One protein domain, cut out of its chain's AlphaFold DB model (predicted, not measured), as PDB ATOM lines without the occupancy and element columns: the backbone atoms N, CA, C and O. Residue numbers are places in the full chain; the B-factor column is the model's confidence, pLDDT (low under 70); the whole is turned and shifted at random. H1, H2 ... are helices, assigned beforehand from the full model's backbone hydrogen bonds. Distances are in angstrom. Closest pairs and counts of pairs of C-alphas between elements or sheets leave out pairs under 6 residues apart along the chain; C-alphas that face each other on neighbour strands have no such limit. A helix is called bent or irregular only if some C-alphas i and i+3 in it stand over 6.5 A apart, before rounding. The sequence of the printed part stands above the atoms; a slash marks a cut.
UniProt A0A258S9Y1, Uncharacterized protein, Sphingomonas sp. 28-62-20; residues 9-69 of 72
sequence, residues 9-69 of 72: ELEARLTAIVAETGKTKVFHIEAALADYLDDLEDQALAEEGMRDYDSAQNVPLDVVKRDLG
ATOM      1  N   GLU A   9     321.829 150.902 241.775       97.62
ATOM      2  CA  GLU A   9     320.822 151.563 240.942       97.62
ATOM      3  C   GLU A   9     320.334 152.860 241.599       97.62
ATOM      4  O   GLU A   9     320.238 153.909 240.952       97.62
ATOM      5  N   LEU A  10     320.073 152.809 242.907       95.94
ATOM      6  CA  LEU A  10     319.638 153.971 243.673       95.94
ATOM      7  C   LEU A  10     320.738 155.034 243.740       95.94
ATOM      8  O   LEU A  10     320.460 156.224 243.575       95.94
ATOM      9  N   GLU A  11     321.996 154.622 243.904       95.56
ATOM     10  CA  GLU A  11     323.129 155.542 243.877       95.56
ATOM     11  C   GLU A  11     323.296 156.222 242.506       95.56
ATOM     12  O   GLU A  11     323.569 157.428 242.443       95.56
ATOM     13  N   ALA A  12     323.104 155.487 241.407       97.25
ATOM     14  CA  ALA A  12     323.157 156.052 240.062       97.25
ATOM     15  C   ALA A  12     322.059 157.108 239.856       97.25
ATOM     16  O   ALA A  12     322.338 158.213 239.379       97.25
ATOM     17  N   ARG A  13     320.826 156.812 240.293       97.69
ATOM     18  CA  ARG A  13     319.696 157.754 240.242       97.69
ATOM     19  C   ARG A  13     319.953 159.005 241.080       97.69
ATOM     20  O   ARG A  13     319.779 160.115 240.582       97.69
ATOM     21  N   LEU A  14     320.428 158.845 242.317       96.62
ATOM     22  CA  LEU A  14     320.768 159.971 243.189       96.62
ATOM     23  C   LEU A  14     321.874 160.842 242.575       96.62
ATOM     24  O   LEU A  14     321.820 162.068 242.644       96.62
ATOM     25  N   THR A  15     322.864 160.224 241.931       96.81
ATOM     26  CA  THR A  15     323.946 160.947 241.249       96.81
ATOM     27  C   THR A  15     323.426 161.780 240.071       96.81
ATOM     28  O   THR A  15     323.879 162.911 239.891       96.81
ATOM     29  N   ALA A  16     322.450 161.279 239.308       98.00
ATOM     30  CA  ALA A  16     321.811 162.042 238.234       98.00
ATOM     31  C   ALA A  16     321.043 163.266 238.769       98.00
ATOM     32  O   ALA A  16     321.215 164.369 238.255       98.00
ATOM     33  N   ILE A  17     320.280 163.098 239.855       97.56
ATOM     34  CA  ILE A  17     319.546 164.196 240.511       97.56
ATOM     35  C   ILE A  17     320.512 165.273 241.025       97.56
ATOM     36  O   ILE A  17     320.269 166.470 240.873       97.56
ATOM     37  N   VAL A  18     321.643 164.870 241.606       97.75
ATOM     38  CA  VAL A  18     322.704 165.796 242.034       97.75
ATOM     39  C   VAL A  18     323.260 166.594 240.852       97.75
ATOM     40  O   VAL A  18     323.442 167.805 240.973       97.75
ATOM     41  N   ALA A  19     323.498 165.943 239.710       97.88
ATOM     42  CA  ALA A  19     324.007 166.606 238.510       97.88
ATOM     43  C   ALA A  19     323.013 167.629 237.932       97.88
ATOM     44  O   ALA A  19     323.431 168.683 237.459       97.88
ATOM     45  N   GLU A  20     321.714 167.341 237.999       98.00
ATOM     46  CA  GLU A  20     320.654 168.228 237.511       98.00
ATOM     47  C   GLU A  20     320.400 169.417 238.450       98.00
ATOM     48  O   GLU A  20     320.247 170.554 238.010       98.00
ATOM     49  N   THR A  21     320.383 169.167 239.759       97.31
ATOM     50  CA  THR A  21     319.986 170.164 240.769       97.31
ATOM     51  C   THR A  21     321.151 170.984 241.323       97.31
ATOM     52  O   THR A  21     320.937 172.034 241.931       97.31
ATOM     53  N   GLY A  22     322.387 170.493 241.188       97.56
ATOM     54  CA  GLY A  22     323.586 171.083 241.793       97.56
ATOM     55  C   GLY A  22     323.652 170.968 243.323       97.56
ATOM     56  O   GLY A  22     324.542 171.549 243.946       97.56
ATOM     57  N   LYS A  23     322.717 170.247 243.956       97.69
ATOM     58  CA  LYS A  23     322.701 169.997 245.407       97.69
ATOM     59  C   LYS A  23     323.464 168.720 245.742       97.69
ATOM     60  O   LYS A  23     323.608 167.844 244.902       97.69
ATOM     61  N   THR A  24     323.972 168.607 246.967       96.94
ATOM     62  CA  THR A  24     324.781 167.448 247.379       96.94
ATOM     63  C   THR A  24     323.920 166.195 247.570       96.94
ATOM     64  O   THR A  24     322.726 166.287 247.846       96.94
ATOM     65  N   LYS A  25     324.538 165.006 247.488       94.56
ATOM     66  CA  LYS A  25     323.870 163.738 247.839       94.56
ATOM     67  C   LYS A  25     323.268 163.797 249.251       94.56
ATOM     68  O   LYS A  25     322.132 163.389 249.437       94.56
ATOM     69  N   VAL A  26     324.017 164.349 250.212       94.69
ATOM     70  CA  VAL A  26     323.585 164.490 251.614       94.69
ATOM     71  C   VAL A  26     322.320 165.335 251.722       94.69
ATOM     72  O   VAL A  26     321.382 164.892 252.364       94.69
ATOM     73  N   PHE A  27     322.252 166.476 251.027       96.44
ATOM     74  CA  PHE A  27     321.058 167.327 251.025       96.44
ATOM     75  C   PHE A  27     319.805 166.556 250.594       96.44
ATOM     76  O   PHE A  27     318.780 166.618 251.259       96.44
ATOM     77  N   HIS A  28     319.896 165.808 249.493       95.94
ATOM     78  CA  HIS A  28     318.764 165.029 248.983       95.94
ATOM     79  C   HIS A  28     318.387 163.867 249.900       95.94
ATOM     80  O   HIS A  28     317.209 163.564 250.031       95.94
ATOM     81  N   ILE A  29     319.368 163.227 250.544       95.12
ATOM     82  CA  ILE A  29     319.101 162.155 251.511       95.12
ATOM     83  C   ILE A  29     318.419 162.714 252.763       95.12
ATOM     84  O   ILE A  29     317.456 162.120 253.235       95.12
ATOM     85  N   GLU A  30     318.897 163.841 253.293       96.19
ATOM     86  CA  GLU A  30     318.290 164.497 254.455       96.19
ATOM     87  C   GLU A  30     316.864 164.960 254.148       96.19
ATOM     88  O   GLU A  30     315.972 164.706 254.949       96.19
ATOM     89  N   ALA A  31     316.638 165.562 252.976       96.94
ATOM     90  CA  ALA A  31     315.306 165.971 252.537       96.94
ATOM     91  C   ALA A  31     314.359 164.772 252.388       96.94
ATOM     92  O   ALA A  31     313.288 164.766 252.977       96.94
ATOM     93  N   ALA A  32     314.782 163.716 251.685       96.12
ATOM     94  CA  ALA A  32     313.955 162.525 251.506       96.12
ATOM     95  C   ALA A  32     313.651 161.805 252.831       96.12
ATOM     96  O   ALA A  32     312.584 161.219 252.978       96.12
ATOM     97  N   LEU A  33     314.588 161.821 253.788       96.38
ATOM     98  CA  LEU A  33     314.353 161.257 255.114       96.38
ATOM     99  C   LEU A  33     313.369 162.109 255.920       96.38
ATOM    100  O   LEU A  33     312.526 161.535 256.597       96.38
ATOM    101  N   ALA A  34     313.480 163.439 255.853       98.06
ATOM    102  CA  ALA A  34     312.529 164.341 256.496       98.06
ATOM    103  C   ALA A  34     311.116 164.127 255.937       98.06
ATOM    104  O   ALA A  34     310.221 163.805 256.707       98.06
ATOM    105  N   ASP A  35     310.960 164.154 254.610       98.19
ATOM    106  CA  ASP A  35     309.670 163.926 253.948       98.19
ATOM    107  C   ASP A  35     309.069 162.557 254.334       98.19
ATOM    108  O   ASP A  35     307.883 162.448 254.626       98.19
ATOM    109  N   TYR A  36     309.889 161.502 254.397       97.75
ATOM    110  CA  TYR A  36     309.422 160.173 254.805       97.75
ATOM    111  C   TYR A  36     308.990 160.108 256.277       97.75
ATOM    112  O   TYR A  36     308.068 159.367 256.614       97.75
ATOM    113  N   LEU A  37     309.672 160.831 257.168       98.25
ATOM    114  CA  LEU A  37     309.279 160.900 258.575       98.25
ATOM    115  C   LEU A  37     307.964 161.664 258.734       98.25
ATOM    116  O   LEU A  37     307.088 161.172 259.441       98.25
ATOM    117  N   ASP A  38     307.803 162.782 258.027       98.12
ATOM    118  CA  ASP A  38     306.565 163.564 258.021       98.12
ATOM    119  C   ASP A  38     305.377 162.701 257.545       98.12
ATOM    120  O   ASP A  38     304.350 162.640 258.219       98.12
ATOM    121  N   ASP A  39     305.543 161.928 256.463       98.06
ATOM    122  CA  ASP A  39     304.514 160.994 255.972       98.06
ATOM    123  C   ASP A  39     304.119 159.936 257.026       98.06
ATOM    124  O   ASP A  39     302.942 159.580 257.166       98.06
ATOM    125  N   LEU A  40     305.094 159.403 257.774       98.12
ATOM    126  CA  LEU A  40     304.837 158.424 258.836       98.12
ATOM    127  C   LEU A  40     304.093 159.045 260.024       98.12
ATOM    128  O   LEU A  40     303.221 158.395 260.609       98.12
ATOM    129  N   GLU A  41     304.444 160.274 260.393       97.69
ATOM    130  CA  GLU A  41     303.787 161.017 261.468       97.69
ATOM    131  C   GLU A  41     302.340 161.363 261.090       97.69
ATOM    132  O   GLU A  41     301.426 161.108 261.878       97.69
ATOM    133  N   ASP A  42     302.107 161.821 259.858       97.25
ATOM    134  CA  ASP A  42     300.770 162.096 259.326       97.25
ATOM    135  C   ASP A  42     299.894 160.836 259.298       97.25
ATOM    136  O   ASP A  42     298.726 160.872 259.709       97.25
ATOM    137  N   GLN A  43     300.448 159.694 258.872       97.31
ATOM    138  CA  GLN A  43     299.725 158.423 258.916       97.31
ATOM    139  C   GLN A  43     299.340 158.053 260.355       97.31
ATOM    140  O   GLN A  43     298.201 157.649 260.604       97.31
ATOM    141  N   ALA A  44     300.263 158.205 261.308       96.25
ATOM    142  CA  ALA A  44     300.003 157.888 262.707       96.25
ATOM    143  C   ALA A  44     298.897 158.778 263.302       96.25
ATOM    144  O   ALA A  44     297.998 158.267 263.975       96.25
ATOM    145  N   LEU A  45     298.914 160.081 263.004       96.94
ATOM    146  CA  LEU A  45     297.877 161.029 263.424       96.94
ATOM    147  C   LEU A  45     296.509 160.688 262.819       96.94
ATOM    148  O   LEU A  45     295.491 160.738 263.512       96.94
ATOM    149  N   ALA A  46     296.467 160.299 261.543       95.44
ATOM    150  CA  ALA A  46     295.232 159.866 260.896       95.44
ATOM    151  C   ALA A  46     294.670 158.580 261.531       95.44
ATOM    152  O   ALA A  46     293.463 158.478 261.765       95.44
ATOM    153  N   GLU A  47     295.527 157.605 261.844       96.00
ATOM    154  CA  GLU A  47     295.131 156.372 262.532       96.00
ATOM    155  C   GLU A  47     294.613 156.635 263.952       96.00
ATOM    156  O   GLU A  47     293.633 156.016 264.372       96.00
ATOM    157  N   GLU A  48     295.244 157.550 264.691       93.88
ATOM    158  CA  GLU A  48     294.768 158.002 266.000       93.88
ATOM    159  C   GLU A  48     293.391 158.663 265.888       93.88
ATOM    160  O   GLU A  48     292.451 158.231 266.556       93.88
ATOM    161  N   GLY A  49     293.228 159.609 264.961       92.31
ATOM    162  CA  GLY A  49     291.944 160.266 264.714       92.31
ATOM    163  C   GLY A  49     290.828 159.287 264.336       92.31
ATOM    164  O   GLY A  49     289.691 159.446 264.771       92.31
ATOM    165  N   MET A  50     291.143 158.235 263.575       93.19
ATOM    166  CA  MET A  50     290.186 157.174 263.239       93.19
ATOM    167  C   MET A  50     289.857 156.268 264.428       93.19
ATOM    168  O   MET A  50     288.729 155.788 264.532       93.19
ATOM    169  N   ARG A  51     290.821 156.011 265.317       93.81
ATOM    170  CA  ARG A  51     290.606 155.219 266.536       93.81
ATOM    171  C   ARG A  51     289.680 155.942 267.512       93.81
ATOM    172  O   ARG A  51     288.806 155.299 268.092       93.81
ATOM    173  N   ASP A  52     289.856 157.250 267.643       92.31
ATOM    174  CA  ASP A  52     289.091 158.102 268.558       92.31
ATOM    175  C   ASP A  52     287.842 158.714 267.902       92.31
ATOM    176  O   ASP A  52     287.131 159.513 268.516       92.31
ATOM    177  N   TYR A  53     287.548 158.332 266.655       93.31
ATOM    178  CA  TYR A  53     286.411 158.847 265.906       93.31
ATOM    179  C   TYR A  53     285.080 158.504 266.587       93.31
ATOM    180  O   TYR A  53     284.702 157.339 266.736       93.31
ATOM    181  N   ASP A  54     284.315 159.547 266.904       94.12
ATOM    182  CA  ASP A  54     282.947 159.453 267.395       94.12
ATOM    183  C   ASP A  54     282.010 160.278 266.511       94.12
ATOM    184  O   ASP A  54     282.009 161.509 266.529       94.12
ATOM    185  N   SER A  55     281.150 159.583 265.766       91.94
ATOM    186  CA  SER A  55     280.155 160.210 264.891       91.94
ATOM    187  C   SER A  55     279.193 161.170 265.605       91.94
ATOM    188  O   SER A  55     278.614 162.031 264.944       91.94
ATOM    189  N   ALA A  56     279.019 161.058 266.929       94.38
ATOM    190  CA  ALA A  56     278.207 161.996 267.702       94.38
ATOM    191  C   ALA A  56     278.831 163.401 267.780       94.38
ATOM    192  O   ALA A  56     278.118 164.368 268.044       94.38
ATOM    193  N   GLN A  57     280.137 163.521 267.524       92.06
ATOM    194  CA  GLN A  57     280.867 164.790 267.498       92.06
ATOM    195  C   GLN A  57     280.868 165.455 266.113       92.06
ATOM    196  O   GLN A  57     281.390 166.559 265.958       92.06
ATOM    197  N   ASN A  58     280.275 164.818 265.098       93.69
ATOM    198  CA  ASN A  58     280.220 165.381 263.754       93.69
ATOM    199  C   ASN A  58     279.379 166.663 263.721       93.69
ATOM    200  O   ASN A  58     278.245 166.702 264.200       93.69
ATOM    201  N   VAL A  59     279.911 167.699 263.072       94.19
ATOM    202  CA  VAL A  59     279.204 168.960 262.830       94.19
ATOM    203  C   VAL A  59     278.644 168.959 261.401       94.19
ATOM    204  O   VAL A  59     279.373 168.621 260.465       94.19
ATOM    205  N   PRO A  60     277.365 169.327 261.189       95.62
ATOM    206  CA  PRO A  60     276.796 169.467 259.852       95.62
ATOM    207  C   PRO A  60     277.596 170.432 258.965       95.62
ATOM    208  O   PRO A  60     278.061 171.478 259.418       95.62
ATOM    209  N   LEU A  61     277.743 170.096 257.679       94.88
ATOM    210  CA  LEU A  61     278.570 170.868 256.744       94.88
ATOM    211  C   LEU A  61     278.108 172.329 256.596       94.88
ATOM    212  O   LEU A  61     278.938 173.215 256.423       94.88
ATOM    213  N   ASP A  62     276.802 172.588 256.652       96.25
ATOM    214  CA  ASP A  62     276.224 173.936 256.616       96.25
ATOM    215  C   ASP A  62     276.623 174.773 257.839       96.25
ATOM    216  O   ASP A  62     276.917 175.957 257.698       96.25
ATOM    217  N   VAL A  63     276.711 174.156 259.021       96.25
ATOM    218  CA  VAL A  63     277.205 174.812 260.239       96.25
ATOM    219  C   VAL A  63     278.691 175.151 260.104       96.25
ATOM    220  O   VAL A  63     279.071 176.289 260.361       96.25
ATOM    221  N   VAL A  64     279.517 174.209 259.634       96.00
ATOM    222  CA  VAL A  64     280.963 174.438 259.440       96.00
ATOM    223  C   VAL A  64     281.226 175.555 258.433       96.00
ATOM    224  O   VAL A  64     282.063 176.422 258.676       96.00
ATOM    225  N   LYS A  65     280.508 175.558 257.302       96.50
ATOM    226  CA  LYS A  65     280.647 176.611 256.290       96.50
ATOM    227  C   LYS A  65     280.336 177.985 256.877       96.50
ATOM    228  O   LYS A  65     281.137 178.900 256.684       96.50
ATOM    229  N   ARG A  66     279.271 178.085 257.678       96.44
ATOM    230  CA  ARG A  66     278.867 179.343 258.307       96.44
ATOM    231  C   ARG A  66     279.892 179.848 259.298       96.44
ATOM    232  O   ARG A  66     280.252 181.022 259.266       96.44
ATOM    233  N   ASP A  67     280.392 178.959 260.143       96.19
ATOM    234  CA  ASP A  67     281.356 179.315 261.178       96.19
ATOM    235  C   ASP A  67     282.715 179.732 260.572       96.19
ATOM    236  O   ASP A  67     283.426 180.550 261.155       96.19
ATOM    237  N   LEU A  68     283.046 179.240 259.369       96.00
ATOM    238  CA  LEU A  68     284.239 179.624 258.602       96.00
ATOM    239  C   LEU A  68     284.005 180.764 257.590       96.00
ATOM    240  O   LEU A  68     284.953 181.185 256.926       96.00
ATOM    241  N   GLY A  69     282.775 181.269 257.446       95.44
ATOM    242  CA  GLY A  69     282.433 182.318 256.477       95.44
ATOM    243  C   GLY A  69     282.504 181.875 255.009       95.44
ATOM    244  O   GLY A  69     282.762 182.696 254.131       95.44
TER     245      GLY A  69
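Overview. This is residues 9 to 69 of the 72 residues of an uncharacterized protein of Sphingomonas sp. 28-62-20 (UniProt A0A258S9Y1). The model is a long, open bar with a cross-piece at one end and a small bent arm at the other. H1 stands across the first end of the long helix H2, roughly as the head of a T, and beyond the far end of H2 residues 52 to 60 turn aside and lead to the small helix H3, which touches neither of the other helices. Residues 30 to 69 stand free, among them most of H2 and the whole of H3, and there is no common core. The printed part has 61 residues with three named helices in the order H1, H2, H3 and no named strand, and its class is all helix. The whole is extended, with a radius of gyration of the C-alphas of 20.6 A, and flat, with spans of 53 by 29 by 16 A along its three main axes.

Arrangement. The printed part begins with H1, residues 9 to 21. After the tight link of residues 22 to 24 comes H2, residues 25 to 51, the longest helix. H1 and H2 touch, with 4 pairs of C-alphas within 8 A. The closest C-alphas of the two are those of Val 18 and Lys 25, 6.3 A apart. Each helix touches the other with a part of itself alone: H1 with residues 14 to 18, H2 with residues 25 to 28. Their lines stand at 72 degrees, only just about perpendicular, and their centres are 22.2 A apart. Further along the chain, H3, residues 61 to 67, follows H2 after the short link of residues 52 to 60. H2 and H3 are apart, although they follow each other in the chain, with no C-alpha of the one within 8 A of the other. H1 and H3 are apart by the same measure. From Glu 30 to Gly 69, no C-alpha comes within 10 A of one that is 8 or more residues away along the chain. In the backbones of H1, H2 and H3, every pair of O i and N i+4 is within hydrogen-bond range. No helix is bent or irregular.

Along the chain. H1 begins with the C-alpha of Glu 9 at (320.822, 151.563, 240.942) and ends with that of Thr 21; the two are 18.6 A apart. H2 runs from the C-alpha of Lys 25 at (323.870, 163.738, 247.839) to that of Arg 51 at (290.606, 155.219, 266.536), 39.1 A from first to last. In the link after it, residues 55 to 57 form a helical run too short to bear a name, with the C-alpha of Ala 56 at (278.207, 161.996, 267.702). H3 has 7 residues, and its last C-alpha, that of Asp 67, is at (281.356, 179.315, 261.178). Residues 68 and 69 follow it and end the printed part.

Size, cuts and confidence. The two C-alphas farthest apart in the domain are those of Ala 19, in H1, and Ala 56, in the link from H2 to H3, 54.5 A from each other. The C-alphas of the first and last printed residues, Glu 9 and Gly 69, are 51.6 A apart. The printed part is one domain, residues 9 to 69 of a full chain of 72, and it has no cut. The link from H1 to H2 is tight, with 3 residues, the link from H2 to H3 is short, with 9 residues, and no link is long. The mean pLDDT of the printed part is 96.1, and no printed residue is under 70.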